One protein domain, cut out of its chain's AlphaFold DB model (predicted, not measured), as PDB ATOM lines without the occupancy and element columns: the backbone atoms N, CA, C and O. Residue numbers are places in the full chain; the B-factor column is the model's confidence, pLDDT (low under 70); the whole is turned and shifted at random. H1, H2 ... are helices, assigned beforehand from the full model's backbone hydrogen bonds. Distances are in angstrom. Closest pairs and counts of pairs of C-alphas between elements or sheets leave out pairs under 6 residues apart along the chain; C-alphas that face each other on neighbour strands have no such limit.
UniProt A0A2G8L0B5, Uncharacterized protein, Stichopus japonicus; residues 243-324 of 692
ATOM      1  N   PRO A 243      75.585  73.591  96.419       91.75
ATOM      2  CA  PRO A 243      75.378  72.177  96.718       91.75
ATOM      3  C   PRO A 243      75.421  71.291  95.463       91.75
ATOM      4  O   PRO A 243      74.641  71.475  94.528       91.75
ATOM      5  N   LYS A 244      76.287  70.267  95.468       90.69
ATOM      6  CA  LYS A 244      76.554  69.387  94.306       90.69
ATOM      7  C   LYS A 244      75.326  68.646  93.757       90.69
ATOM      8  O   LYS A 244      75.332  68.231  92.605       90.69
ATOM      9  N   HIS A 245      74.293  68.446  94.574       90.44
ATOM     10  CA  HIS A 245      73.066  67.748  94.180       90.44
ATOM     11  C   HIS A 245      72.072  68.645  93.417       90.44
ATOM     12  O   HIS A 245      71.069  68.151  92.899       90.44
ATOM     13  N   ILE A 246      72.319  69.956  93.343       90.69
ATOM     14  CA  ILE A 246      71.515  70.881  92.541       90.69
ATOM     15  C   ILE A 246      71.923  70.731  91.077       90.69
ATOM     16  O   ILE A 246      73.107  70.747  90.743       90.69
ATOM     17  N   LYS A 247      70.936  70.626  90.179       90.12
ATOM     18  CA  LYS A 247      71.195  70.558  88.734       90.12
ATOM     19  C   LYS A 247      71.994  71.785  88.287       90.12
ATOM     20  O   LYS A 247      71.659  72.907  88.660       90.12
ATOM     21  N   GLU A 248      72.984  71.586  87.421       88.62
ATOM     22  CA  GLU A 248      73.909  72.643  86.977       88.62
ATOM     23  C   GLU A 248      73.187  73.904  86.471       88.62
ATOM     24  O   GLU A 248      73.542  75.025  86.829       88.62
ATOM     25  N   VAL A 249      72.112  73.727  85.697       89.06
ATOM     26  CA  VAL A 249      71.284  74.832  85.192       89.06
ATOM     27  C   VAL A 249      70.652  75.633  86.338       89.06
ATOM     28  O   VAL A 249      70.709  76.860  86.339       89.06
ATOM     29  N   GLN A 250      70.092  74.960  87.348       89.94
ATOM     30  CA  GLN A 250      69.490  75.615  88.516       89.94
ATOM     31  C   GLN A 250      70.539  76.322  89.375       89.94
ATOM     32  O   GLN A 250      70.270  77.409  89.880       89.94
ATOM     33  N   SER A 251      71.729  75.730  89.506       91.69
ATOM     34  CA  SER A 251      72.873  76.347  90.179       91.69
ATOM     35  C   SER A 251      73.273  77.653  89.482       91.69
ATOM     36  O   SER A 251      73.307  78.705  90.116       91.69
ATOM     37  N   LYS A 252      73.428  77.635  88.150       92.25
ATOM     38  CA  LYS A 252      73.736  78.832  87.346       92.25
ATOM     39  C   LYS A 252      72.693  79.943  87.514       92.25
ATOM     40  O   LYS A 252      73.064  81.107  87.673       92.25
ATOM     41  N   PHE A 253      71.400  79.607  87.514       93.19
ATOM     42  CA  PHE A 253      70.334  80.587  87.762       93.19
ATOM     43  C   PHE A 253      70.358  81.135  89.191       93.19
ATOM     44  O   PHE A 253      70.191  82.340  89.378       93.19
ATOM     45  N   ALA A 254      70.594  80.286  90.191       93.94
ATOM     46  CA  ALA A 254      70.680  80.706  91.584       93.94
ATOM     47  C   ALA A 254      71.857  81.659  91.812       93.94
ATOM     48  O   ALA A 254      71.650  82.757  92.317       93.94
ATOM     49  N   VAL A 255      73.058  81.293  91.350       95.38
ATOM     50  CA  VAL A 255      74.253  82.151  91.404       95.38
ATOM     51  C   VAL A 255      73.979  83.497  90.736       95.38
ATOM     52  O   VAL A 255      74.249  84.541  91.322       95.38
ATOM     53  N   ARG A 256      73.383  83.495  89.533       92.25
ATOM     54  CA  ARG A 256      73.037  84.734  88.817       92.25
ATOM     55  C   ARG A 256      72.077  85.614  89.617       92.25
ATOM     56  O   ARG A 256      72.237  86.830  89.612       92.25
ATOM     57  N   SER A 257      71.088  85.018  90.275       94.31
ATOM     58  CA  SER A 257      70.064  85.765  91.012       94.31
ATOM     59  C   SER A 257      70.614  86.331  92.328       94.31
ATOM     60  O   SER A 257      70.389  87.500  92.631       94.31
ATOM     61  N   ILE A 258      71.449  85.559  93.032       95.06
ATOM     62  CA  ILE A 258      72.166  85.984  94.247       95.06
ATOM     63  C   ILE A 258      73.121  87.151  93.940       95.06
ATOM     64  O   ILE A 258      73.081  88.179  94.618       95.06
ATOM     65  N   LEU A 259      73.919  87.045  92.872       93.88
ATOM     66  CA  LEU A 259      74.818  88.125  92.451       93.88
ATOM     67  C   LEU A 259      74.058  89.374  91.997       93.88
ATOM     68  O   LEU A 259      74.466  90.487  92.318       93.88
ATOM     69  N   ARG A 260      72.939  89.210  91.277       91.12
ATOM     70  CA  ARG A 260      72.073  90.331  90.874       91.12
ATOM     71  C   ARG A 260      71.511  91.073  92.089       91.12
ATOM     72  O   ARG A 260      71.359  92.286  92.029       91.12
ATOM     73  N   ALA A 261      71.238  90.361  93.179       90.19
ATOM     74  CA  ALA A 261      70.831  90.951  94.449       90.19
ATOM     75  C   ALA A 261      71.996  91.591  95.239       90.19
ATOM     76  O   ALA A 261      71.771  92.124  96.322       90.19
ATOM     77  N   GLY A 262      73.229  91.566  94.715       91.88
ATOM     78  CA  GLY A 262      74.404  92.202  95.322       91.88
ATOM     79  C   GLY A 262      75.122  91.358  96.379       91.88
ATOM     80  O   GLY A 262      75.938  91.893  97.138       91.88
ATOM     81  N   TYR A 263      74.838  90.053  96.440       94.12
ATOM     82  CA  TYR A 263      75.430  89.132  97.409       94.12
ATOM     83  C   TYR A 263      76.545  88.300  96.767       94.12
ATOM     84  O   TYR A 263      76.312  87.549  95.824       94.12
ATOM     85  N   ASN A 264      77.758  88.402  97.312       94.06
ATOM     86  CA  ASN A 264      78.811  87.406  97.110       94.06
ATOM     87  C   ASN A 264      78.740  86.345  98.220       94.06
ATOM     88  O   ASN A 264      77.875  86.418  99.094       94.06
ATOM     89  N   TRP A 265      79.627  85.350  98.192       95.50
ATOM     90  CA  TRP A 265      79.591  84.253  99.161       95.50
ATOM     91  C   TRP A 265      79.686  84.744 100.615       95.50
ATOM     92  O   TRP A 265      78.838  84.401 101.438       95.50
ATOM     93  N   THR A 266      80.632  85.634 100.916       95.31
ATOM     94  CA  THR A 266      80.794  86.224 102.254       95.31
ATOM     95  C   THR A 266      79.544  86.974 102.712       95.31
ATOM     96  O   THR A 266      79.026  86.703 103.795       95.31
ATOM     97  N   LYS A 267      78.995  87.858 101.869       95.81
ATOM     98  CA  LYS A 267      77.760  88.600 102.170       95.81
ATOM     99  C   LYS A 267      76.555  87.679 102.333       95.81
ATOM    100  O   LYS A 267      75.638  87.988 103.086       95.81
ATOM    101  N   LEU A 268      76.528  86.551 101.624       96.12
ATOM    102  CA  LEU A 268      75.472  85.557 101.759       96.12
ATOM    103  C   LEU A 268      75.532  84.861 103.129       96.12
ATOM    104  O   LEU A 268      74.493  84.625 103.746       96.12
ATOM    105  N   LEU A 269      76.735  84.586 103.640       96.31
ATOM    106  CA  LEU A 269      76.922  84.075 105.001       96.31
ATOM    107  C   LEU A 269      76.576  85.130 106.061       96.31
ATOM    108  O   LEU A 269      75.958  84.799 107.070       96.31
ATOM    109  N   GLU A 270      76.925  86.398 105.836       95.75
ATOM    110  CA  GLU A 270      76.499  87.507 106.702       95.75
ATOM    111  C   GLU A 270      74.975  87.646 106.727       95.75
ATOM    112  O   GLU A 270      74.385  87.804 107.797       95.75
ATOM    113  N   LEU A 271      74.320  87.499 105.571       95.00
ATOM    114  CA  LEU A 271      72.866  87.462 105.483       95.00
ATOM    115  C   LEU A 271      72.290  86.316 106.319       95.00
ATOM    116  O   LEU A 271      71.371  86.551 107.101       95.00
ATOM    117  N   TYR A 272      72.842  85.106 106.207       96.12
ATOM    118  CA  TYR A 272      72.413  83.967 107.021       96.12
ATOM    119  C   TYR A 272      72.547  84.247 108.521       96.12
ATOM    120  O   TYR A 272      71.594  84.014 109.268       96.12
ATOM    121  N   LYS A 273      73.694  84.791 108.951       96.00
ATOM    122  CA  LYS A 273      73.942  85.166 110.351       96.00
ATOM    123  C   LYS A 273      72.955  86.222 110.839       96.00
ATOM    124  O   LYS A 273      72.526  86.145 111.980       96.00
ATOM    125  N   SER A 274      72.577  87.169 109.977       95.19
ATOM    126  CA  SER A 274      71.600  88.217 110.306       95.19
ATOM    127  C   SER A 274      70.163  87.707 110.449       95.19
ATOM    128  O   SER A 274      69.339  88.355 111.087       95.19
ATOM    129  N   CYS A 275      69.833  86.554 109.862       94.25
ATOM    130  CA  CYS A 275      68.503  85.960 109.976       94.25
ATOM    131  C   CYS A 275      68.290  85.350 111.372       94.25
ATOM    132  O   CYS A 275      69.244  84.943 112.023       94.25
ATOM    133  N   SER A 276      67.038  85.255 111.823       91.88
ATOM    134  CA  SER A 276      66.644  84.624 113.094       91.88
ATOM    135  C   SER A 276      66.516  83.104 112.997       91.88
ATOM    136  O   SER A 276      66.539  82.409 114.008       91.88
ATOM    137  N   SER A 277      66.355  82.576 111.782       92.81
ATOM    138  CA  SER A 277      66.225  81.142 111.525       92.81
ATOM    139  C   SER A 277      66.705  80.773 110.116       92.81
ATOM    140  O   SER A 277      66.750  81.636 109.225       92.81
ATOM    141  N   PRO A 278      67.004  79.490 109.840       93.31
ATOM    142  CA  PRO A 278      67.296  79.030 108.481       93.31
ATOM    143  C   PRO A 278      66.107  79.207 107.526       93.31
ATOM    144  O   PRO A 278      66.283  79.359 106.315       93.31
ATOM    145  N   LEU A 279      64.881  79.214 108.064       91.88
ATOM    146  CA  LEU A 279      63.655  79.443 107.300       91.88
ATOM    147  C   LEU A 279      63.556  80.889 106.807       91.88
ATOM    148  O   LEU A 279      63.194  81.100 105.649       91.88
ATOM    149  N   GLN A 280      63.936  81.871 107.633       93.06
ATOM    150  CA  GLN A 280      64.038  83.264 107.191       93.06
ATOM    151  C   GLN A 280      65.079  83.410 106.082       93.06
ATOM    152  O   GLN A 280      64.781  83.996 105.046       93.06
ATOM    153  N   PHE A 281      66.258  82.806 106.238       95.44
ATOM    154  CA  PHE A 281      67.288  82.847 105.197       95.44
ATOM    155  C   PHE A 281      66.818  82.218 103.875       95.44
ATOM    156  O   PHE A 281      67.044  82.762 102.794       95.44
ATOM    157  N   ARG A 282      66.090  81.096 103.939       94.94
ATOM    158  CA  ARG A 282      65.455  80.490 102.759       94.94
ATOM    159  C   ARG A 282      64.459  81.440 102.086       94.94
ATOM    160  O   ARG A 282      64.354  81.418 100.858       94.94
ATOM    161  N   GLN A 283      63.703  82.218 102.859       92.75
ATOM    162  CA  GLN A 283      62.763  83.192 102.310       92.75
ATOM    163  C   GLN A 283      63.496  84.368 101.653       92.75
ATOM    164  O   GLN A 283      63.150  84.723 100.534       92.75
ATOM    165  N   GLU A 284      64.566  84.878 102.264       93.94
ATOM    166  CA  GLU A 284      65.419  85.911 101.659       93.94
ATOM    167  C   GLU A 284      65.981  85.454 100.304       93.94
ATOM    168  O   GLU A 284      65.910  86.183  99.319       93.94
ATOM    169  N   LEU A 285      66.446  84.203 100.200       94.50
ATOM    170  CA  LEU A 285      66.872  83.626  98.919       94.50
ATOM    171  C   LEU A 285      65.738  83.592  97.882       94.50
ATOM    172  O   LEU A 285      65.963  83.860  96.703       94.50
ATOM    173  N   ARG A 286      64.508  83.267  98.296       93.75
ATOM    174  CA  ARG A 286      63.340  83.285  97.398       93.75
ATOM    175  C   ARG A 286      62.970  84.695  96.952       93.75
ATOM    176  O   ARG A 286      62.517  84.851  95.822       93.75
ATOM    177  N   ASP A 287      63.159  85.685  97.816       90.56
ATOM    178  CA  ASP A 287      62.932  87.097  97.505       90.56
ATOM    179  C   ASP A 287      63.994  87.644  96.536       90.56
ATOM    180  O   ASP A 287      63.746  88.630  95.846       90.56
ATOM    181  N   MET A 288      65.140  86.965  96.424       93.25
ATOM    182  CA  MET A 288      66.131  87.146  95.356       93.25
ATOM    183  C   MET A 288      65.828  86.306  94.105       93.25
ATOM    184  O   MET A 288      66.728  86.065  93.310       93.25
ATOM    185  N   ASP A 289      64.605  85.800  93.934       92.19
ATOM    186  CA  ASP A 289      64.190  84.936  92.818       92.19
ATOM    187  C   ASP A 289      64.909  83.573  92.723       92.19
ATOM    188  O   ASP A 289      64.884  82.904  91.683       92.19
ATOM    189  N   VAL A 290      65.507  83.078  93.813       93.06
ATOM    190  CA  VAL A 290      66.054  81.713  93.838       93.06
ATOM    191  C   VAL A 290      64.915  80.693  93.951       93.06
ATOM    192  O   VAL A 290      64.061  80.762  94.839       93.06
ATOM    193  N   GLN A 291      64.912  79.690  93.063       93.31
ATOM    194  CA  GLN A 291      63.901  78.626  93.064       93.31
ATOM    195  C   GLN A 291      63.793  77.939  94.432       93.31
ATOM    196  O   GLN A 291      64.796  77.626  95.063       93.31
ATOM    197  N   SER A 292      62.566  77.622  94.857       91.19
ATOM    198  CA  SER A 292      62.272  77.058  96.184       91.19
ATOM    199  C   SER A 292      63.138  75.859  96.588       91.19
ATOM    200  O   SER A 292      63.580  75.793  97.737       91.19
ATOM    201  N   SER A 293      63.334  74.900  95.677       93.50
ATOM    202  CA  SER A 293      64.142  73.700  95.921       93.50
ATOM    203  C   SER A 293      65.613  74.055  96.125       93.50
ATOM    204  O   SER A 293      66.232  73.589  97.076       93.50
ATOM    205  N   THR A 294      66.142  74.941  95.281       94.25
ATOM    206  CA  THR A 294      67.515  75.444  95.354       94.25
ATOM    207  C   THR A 294      67.734  76.280  96.612       94.25
ATOM    208  O   THR A 294      68.696  76.050  97.333       94.25
ATOM    209  N   ALA A 295      66.812  77.187  96.940       95.56
ATOM    210  CA  ALA A 295      66.865  77.994  98.155       95.56
ATOM    211  C   ALA A 295      66.872  77.119  99.418       95.56
ATOM    212  O   ALA A 295      67.632  77.383 100.344       95.56
ATOM    213  N   ARG A 296      66.070  76.040  99.445       95.88
ATOM    214  CA  ARG A 296      66.087  75.053 100.539       95.88
ATOM    215  C   ARG A 296      67.446  74.360 100.648       95.88
ATOM    216  O   ARG A 296      67.981  74.276 101.745       95.88
ATOM    217  N   ALA A 297      67.990  73.884  99.529       95.25
ATOM    218  CA  ALA A 297      69.279  73.201  99.497       95.25
ATOM    219  C   ALA A 297      70.437  74.105  99.955       95.25
ATOM    220  O   ALA A 297      71.276  73.672 100.739       95.25
ATOM    221  N   ILE A 298      70.453  75.368  99.516       95.44
ATOM    222  CA  ILE A 298      71.443  76.362  99.953       95.44
ATOM    223  C   ILE A 298      71.284  76.645 101.451       95.44
ATOM    224  O   ILE A 298      72.270  76.603 102.179       95.44
ATOM    225  N   ALA A 299      70.057  76.880 101.933       95.75
ATOM    226  CA  ALA A 299      69.808  77.141 103.351       95.75
ATOM    227  C   ALA A 299      70.252  75.974 104.245       95.75
ATOM    228  O   ALA A 299      70.896  76.204 105.265       95.75
ATOM    229  N   TRP A 300      69.965  74.731 103.848       94.75
ATOM    230  CA  TRP A 300      70.431  73.536 104.558       94.75
ATOM    231  C   TRP A 300      71.951  73.434 104.583       94.75
ATOM    232  O   TRP A 300      72.524  73.308 105.657       94.75
ATOM    233  N   MET A 301      72.610  73.603 103.438       94.81
ATOM    234  CA  MET A 301      74.068  73.579 103.378       94.81
ATOM    235  C   MET A 301      74.711  74.643 104.284       94.81
ATOM    236  O   MET A 301      75.681  74.345 104.972       94.81
ATOM    237  N   VAL A 302      74.189  75.874 104.307       94.12
ATOM    238  CA  VAL A 302      74.715  76.928 105.196       94.12
ATOM    239  C   VAL A 302      74.411  76.617 106.669       94.12
ATOM    240  O   VAL A 302      75.233  76.897 107.536       94.12
ATOM    241  N   THR A 303      73.277  75.975 106.961       92.81
ATOM    242  CA  THR A 303      72.951  75.495 108.318       92.81
ATOM    243  C   THR A 303      73.951  74.432 108.783       92.81
ATOM    244  O   THR A 303      74.435  74.491 109.913       92.81
ATOM    245  N   ASP A 304      74.341  73.516 107.893       94.25
ATOM    246  CA  ASP A 304      75.332  72.469 108.169       94.25
ATOM    247  C   ASP A 304      76.734  73.035 108.464       94.25
ATOM    248  O   ASP A 304      77.553  72.364 109.096       94.25
ATOM    249  N   MET A 305      77.006  74.290 108.084       94.31
ATOM    250  CA  MET A 305      78.238  75.005 108.452       94.31
ATOM    251  C   MET A 305      78.267  75.440 109.925       94.31
ATOM    252  O   MET A 305      79.291  75.948 110.377       94.31
ATOM    253  N   LYS A 306      77.177  75.233 110.682       92.25
ATOM    254  CA  LYS A 306      77.061  75.540 112.120       92.25
ATOM    255  C   LYS A 306      77.376  77.001 112.460       92.25
ATOM    256  O   LYS A 306      77.993  77.294 113.480       92.25
ATOM    257  N   LEU A 307      76.964  77.921 111.591       91.50
ATOM    258  CA  LEU A 307      77.094  79.355 111.837       91.50
ATOM    259  C   LEU A 307      76.005  79.824 112.810       91.50
ATOM    260  O   LEU A 307      74.832  79.490 112.637       91.50
ATOM    261  N   GLU A 308      76.387  80.620 113.807       89.56
ATOM    262  CA  GLU A 308      75.442  81.213 114.757       89.56
ATOM    263  C   GLU A 308      74.616  82.327 114.103       89.56
ATOM    264  O   GLU A 308      75.135  83.160 113.353       89.56
ATOM    265  N   GLN A 309      73.317  82.328 114.397       90.94
ATOM    266  CA  GLN A 309      72.346  83.306 113.920       90.94
ATOM    267  C   GLN A 309      72.052  84.321 115.025       90.94
ATOM    268  O   GLN A 309      71.754  83.936 116.152       90.94
ATOM    269  N   ASN A 310      72.146  85.612 114.713       90.00
ATOM    270  CA  ASN A 310      71.928  86.697 115.672       90.00
ATOM    271  C   ASN A 310      70.555  87.370 115.524       90.00
ATOM    272  O   ASN A 310      70.201  88.192 116.365       90.00
ATOM    273  N   GLY A 311      69.794  87.049 114.470       87.56
ATOM    274  CA  GLY A 311      68.445  87.574 114.265       87.56
ATOM    275  C   GLY A 311      68.352  89.094 114.121       87.56
ATOM    276  O   GLY A 311      67.276  89.646 114.329       87.56
ATOM    277  N   SER A 312      69.443  89.783 113.773       89.06
ATOM    278  CA  SER A 312      69.451  91.248 113.659       89.06
ATOM    279  C   SER A 312      68.567  91.782 112.527       89.06
ATOM    280  O   SER A 312      68.203  92.959 112.527       89.06
ATOM    281  N   ARG A 313      68.214  90.937 111.553       85.25
ATOM    282  CA  ARG A 313      67.376  91.294 110.409       85.25
ATOM    283  C   ARG A 313      65.902  90.994 110.706       85.25
ATOM    284  O   ARG A 313      65.562  89.836 110.963       85.25
ATOM    285  N   PRO A 314      64.999  91.988 110.598       79.75
ATOM    286  CA  PRO A 314      63.579  91.770 110.836       79.75
ATOM    287  C   PRO A 314      63.001  90.791 109.812       79.75
ATOM    288  O   PRO A 314      63.351  90.820 108.629       79.75
ATOM    289  N   TYR A 315      62.097  89.927 110.265       72.00
ATOM    290  CA  TYR A 315      61.362  89.035 109.380       72.00
ATOM    291  C   TYR A 315      60.308  89.842 108.615       72.00
ATOM    292  O   TYR A 315      59.249  90.163 109.147       72.00
ATOM    293  N   VAL A 316      60.608  90.207 107.366       67.62
ATOM    294  CA  VAL A 316      59.655  90.910 106.500       67.62
ATOM    295  C   VAL A 316      58.973  89.887 105.601       67.62
ATOM    296  O   VAL A 316      59.556  89.417 104.626       67.62
ATOM    297  N   LEU A 317      57.716  89.559 105.900       58.91
ATOM    298  CA  LEU A 317      56.858  88.820 104.974       58.91
ATOM    299  C   LEU A 317      56.565  89.701 103.759       58.91
ATOM    300  O   LEU A 317      55.626  90.495 103.750       58.91
ATOM    301  N   ARG A 318      57.370  89.561 102.704       58.34
ATOM    302  CA  ARG A 318      57.037  90.120 101.395       58.34
ATOM    303  C   ARG A 318      55.952  89.258 100.765       58.34
ATOM    304  O   ARG A 318      56.223  88.318 100.021       58.34
ATOM    305  N   ILE A 319      54.701  89.600 101.054       54.16
ATOM    306  CA  ILE A 319      53.574  89.186 100.219       54.16
ATOM    307  C   ILE A 319      53.917  89.667  98.802       54.16
ATOM    308  O   ILE A 319      54.124  90.864  98.581       54.16
ATOM    309  N   ARG A 320      54.114  88.738  97.853       49.81
ATOM    310  CA  ARG A 320      54.480  89.085  96.468       49.81
ATOM    311  C   ARG A 320      53.499  90.148  95.971       49.81
ATOM    312  O   ARG A 320      52.307  89.973  96.157       49.81
ATOM    313  N   LYS A 321      53.945  91.199  95.274       43.28
ATOM    314  CA  LYS A 321      53.037  92.216  94.688       43.28
ATOM    315  C   LYS A 321      51.970  91.637  93.732       43.28
ATOM    316  O   LYS A 321      50.997  92.311  93.441       43.28
ATOM    317  N   GLN A 322      52.142  90.398  93.262       41.47
ATOM    318  CA  GLN A 322      51.143  89.631  92.492       41.47
ATOM    319  C   GLN A 322      50.096  88.910  93.366       41.47
ATOM    320  O   GLN A 322      49.145  88.347  92.842       41.47
ATOM    321  N   MET A 323      50.280  88.923  94.685       39.62
ATOM    322  CA  MET A 323      49.253  88.721  95.704       39.62
ATOM    323  C   MET A 323      48.707  90.090  96.148       39.62
ATOM    324  O   MET A 323      48.442  90.311  97.327       39.62
ATOM    325  N   SER A 324      48.497  91.021  95.208       36.78
ATOM    326  CA  SER A 324      47.295  91.844  95.345       36.78
ATOM    327  C   SER A 324      46.141  90.868  95.588       36.78
ATOM    328  O   SER A 324      46.175  89.794  94.970       36.78
TER     329      SER A 324
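AT A GLANCE: This is residues 243 to 324 of the 692 residues of an uncharacterized protein of Stichopus japonicus (UniProt A0A2G8L0B5). What does the model look like? A small cluster of four short helices, in which H4 and H3 fold back on each other as a helical hairpin while H1 and H2 are each set about perpendicular to H4, H1 by its early residues and H2 by its late ones; a tail without a named element, residues 305 to 324, runs round the outside, and its last residues, 316 to 324, stick out. What is it made of? The printed part has 82 residues with four named helices, H1, H2, H3 and H4 in chain order, and no named strand, and its class is all helix. How large is it? It is compact, with a radius of gyration of the C-alphas of 12.4 A, and spans 38 by 33 by 20 A.

IN THESE COORDINATES: Where are the longest helices? H4 holds residues 292 to 304, 18.3 A from first to last C-alpha, and ends at C-alpha 304 at (75.332, 72.469, 108.169). H1 holds residues 248 to 260, 18.2 A long, and begins at C-alpha 248 at (73.909, 72.643, 86.977). Where are the shorter ones? H3 holds residues 278 to 287 and H2 residues 265 to 274, each 14.3 A from first to last C-alpha; C-alpha 265 is at (79.591, 84.253, 99.161).

HOW THE PARTS SIT: What does H4 touch? H4 touches H3, with the C-alphas of Arg 282 and Ala 295 closest at 5.4 A; the two form a helical hairpin and run opposite ways at a steep tilt of 38 degrees, only just past shallow. Residue 294 of H4 only just touches residues 250 to 254 of H1, with 3 pairs of C-alphas within 8 A, the closest those of Gln 250 and Thr 294 at 7.1 A; the lines of H1 and H4 are about perpendicular, at 79 degrees. Where is H2? H2 and H3 only just touch, with 3 pairs of C-alphas within 8 A, and only at the corner by their link; their closest C-alphas, those of Tyr 272 and Phe 281, are 5.6 A apart. H2 is close to H4 but not clearly touching, with the closest C-alphas, those of Leu 269 and Val 302, 7.5 A apart. How do the helix backbones run? In H1, H2, H3 and H4 every O i to N i+4 pair is within hydrogen-bond range.

THE WHOLE: How far does it reach? The two C-alphas farthest apart, those of Lys 306 and Ser 324, are 37.9 A apart. Are there cuts or long links? The printed part has no cut, and the links H1 to H2, H2 to H3 and H3 to H4 are tight. Where is confidence low? The mean pLDDT of the printed part is 87.9, and residues 316 to 324 are under 70.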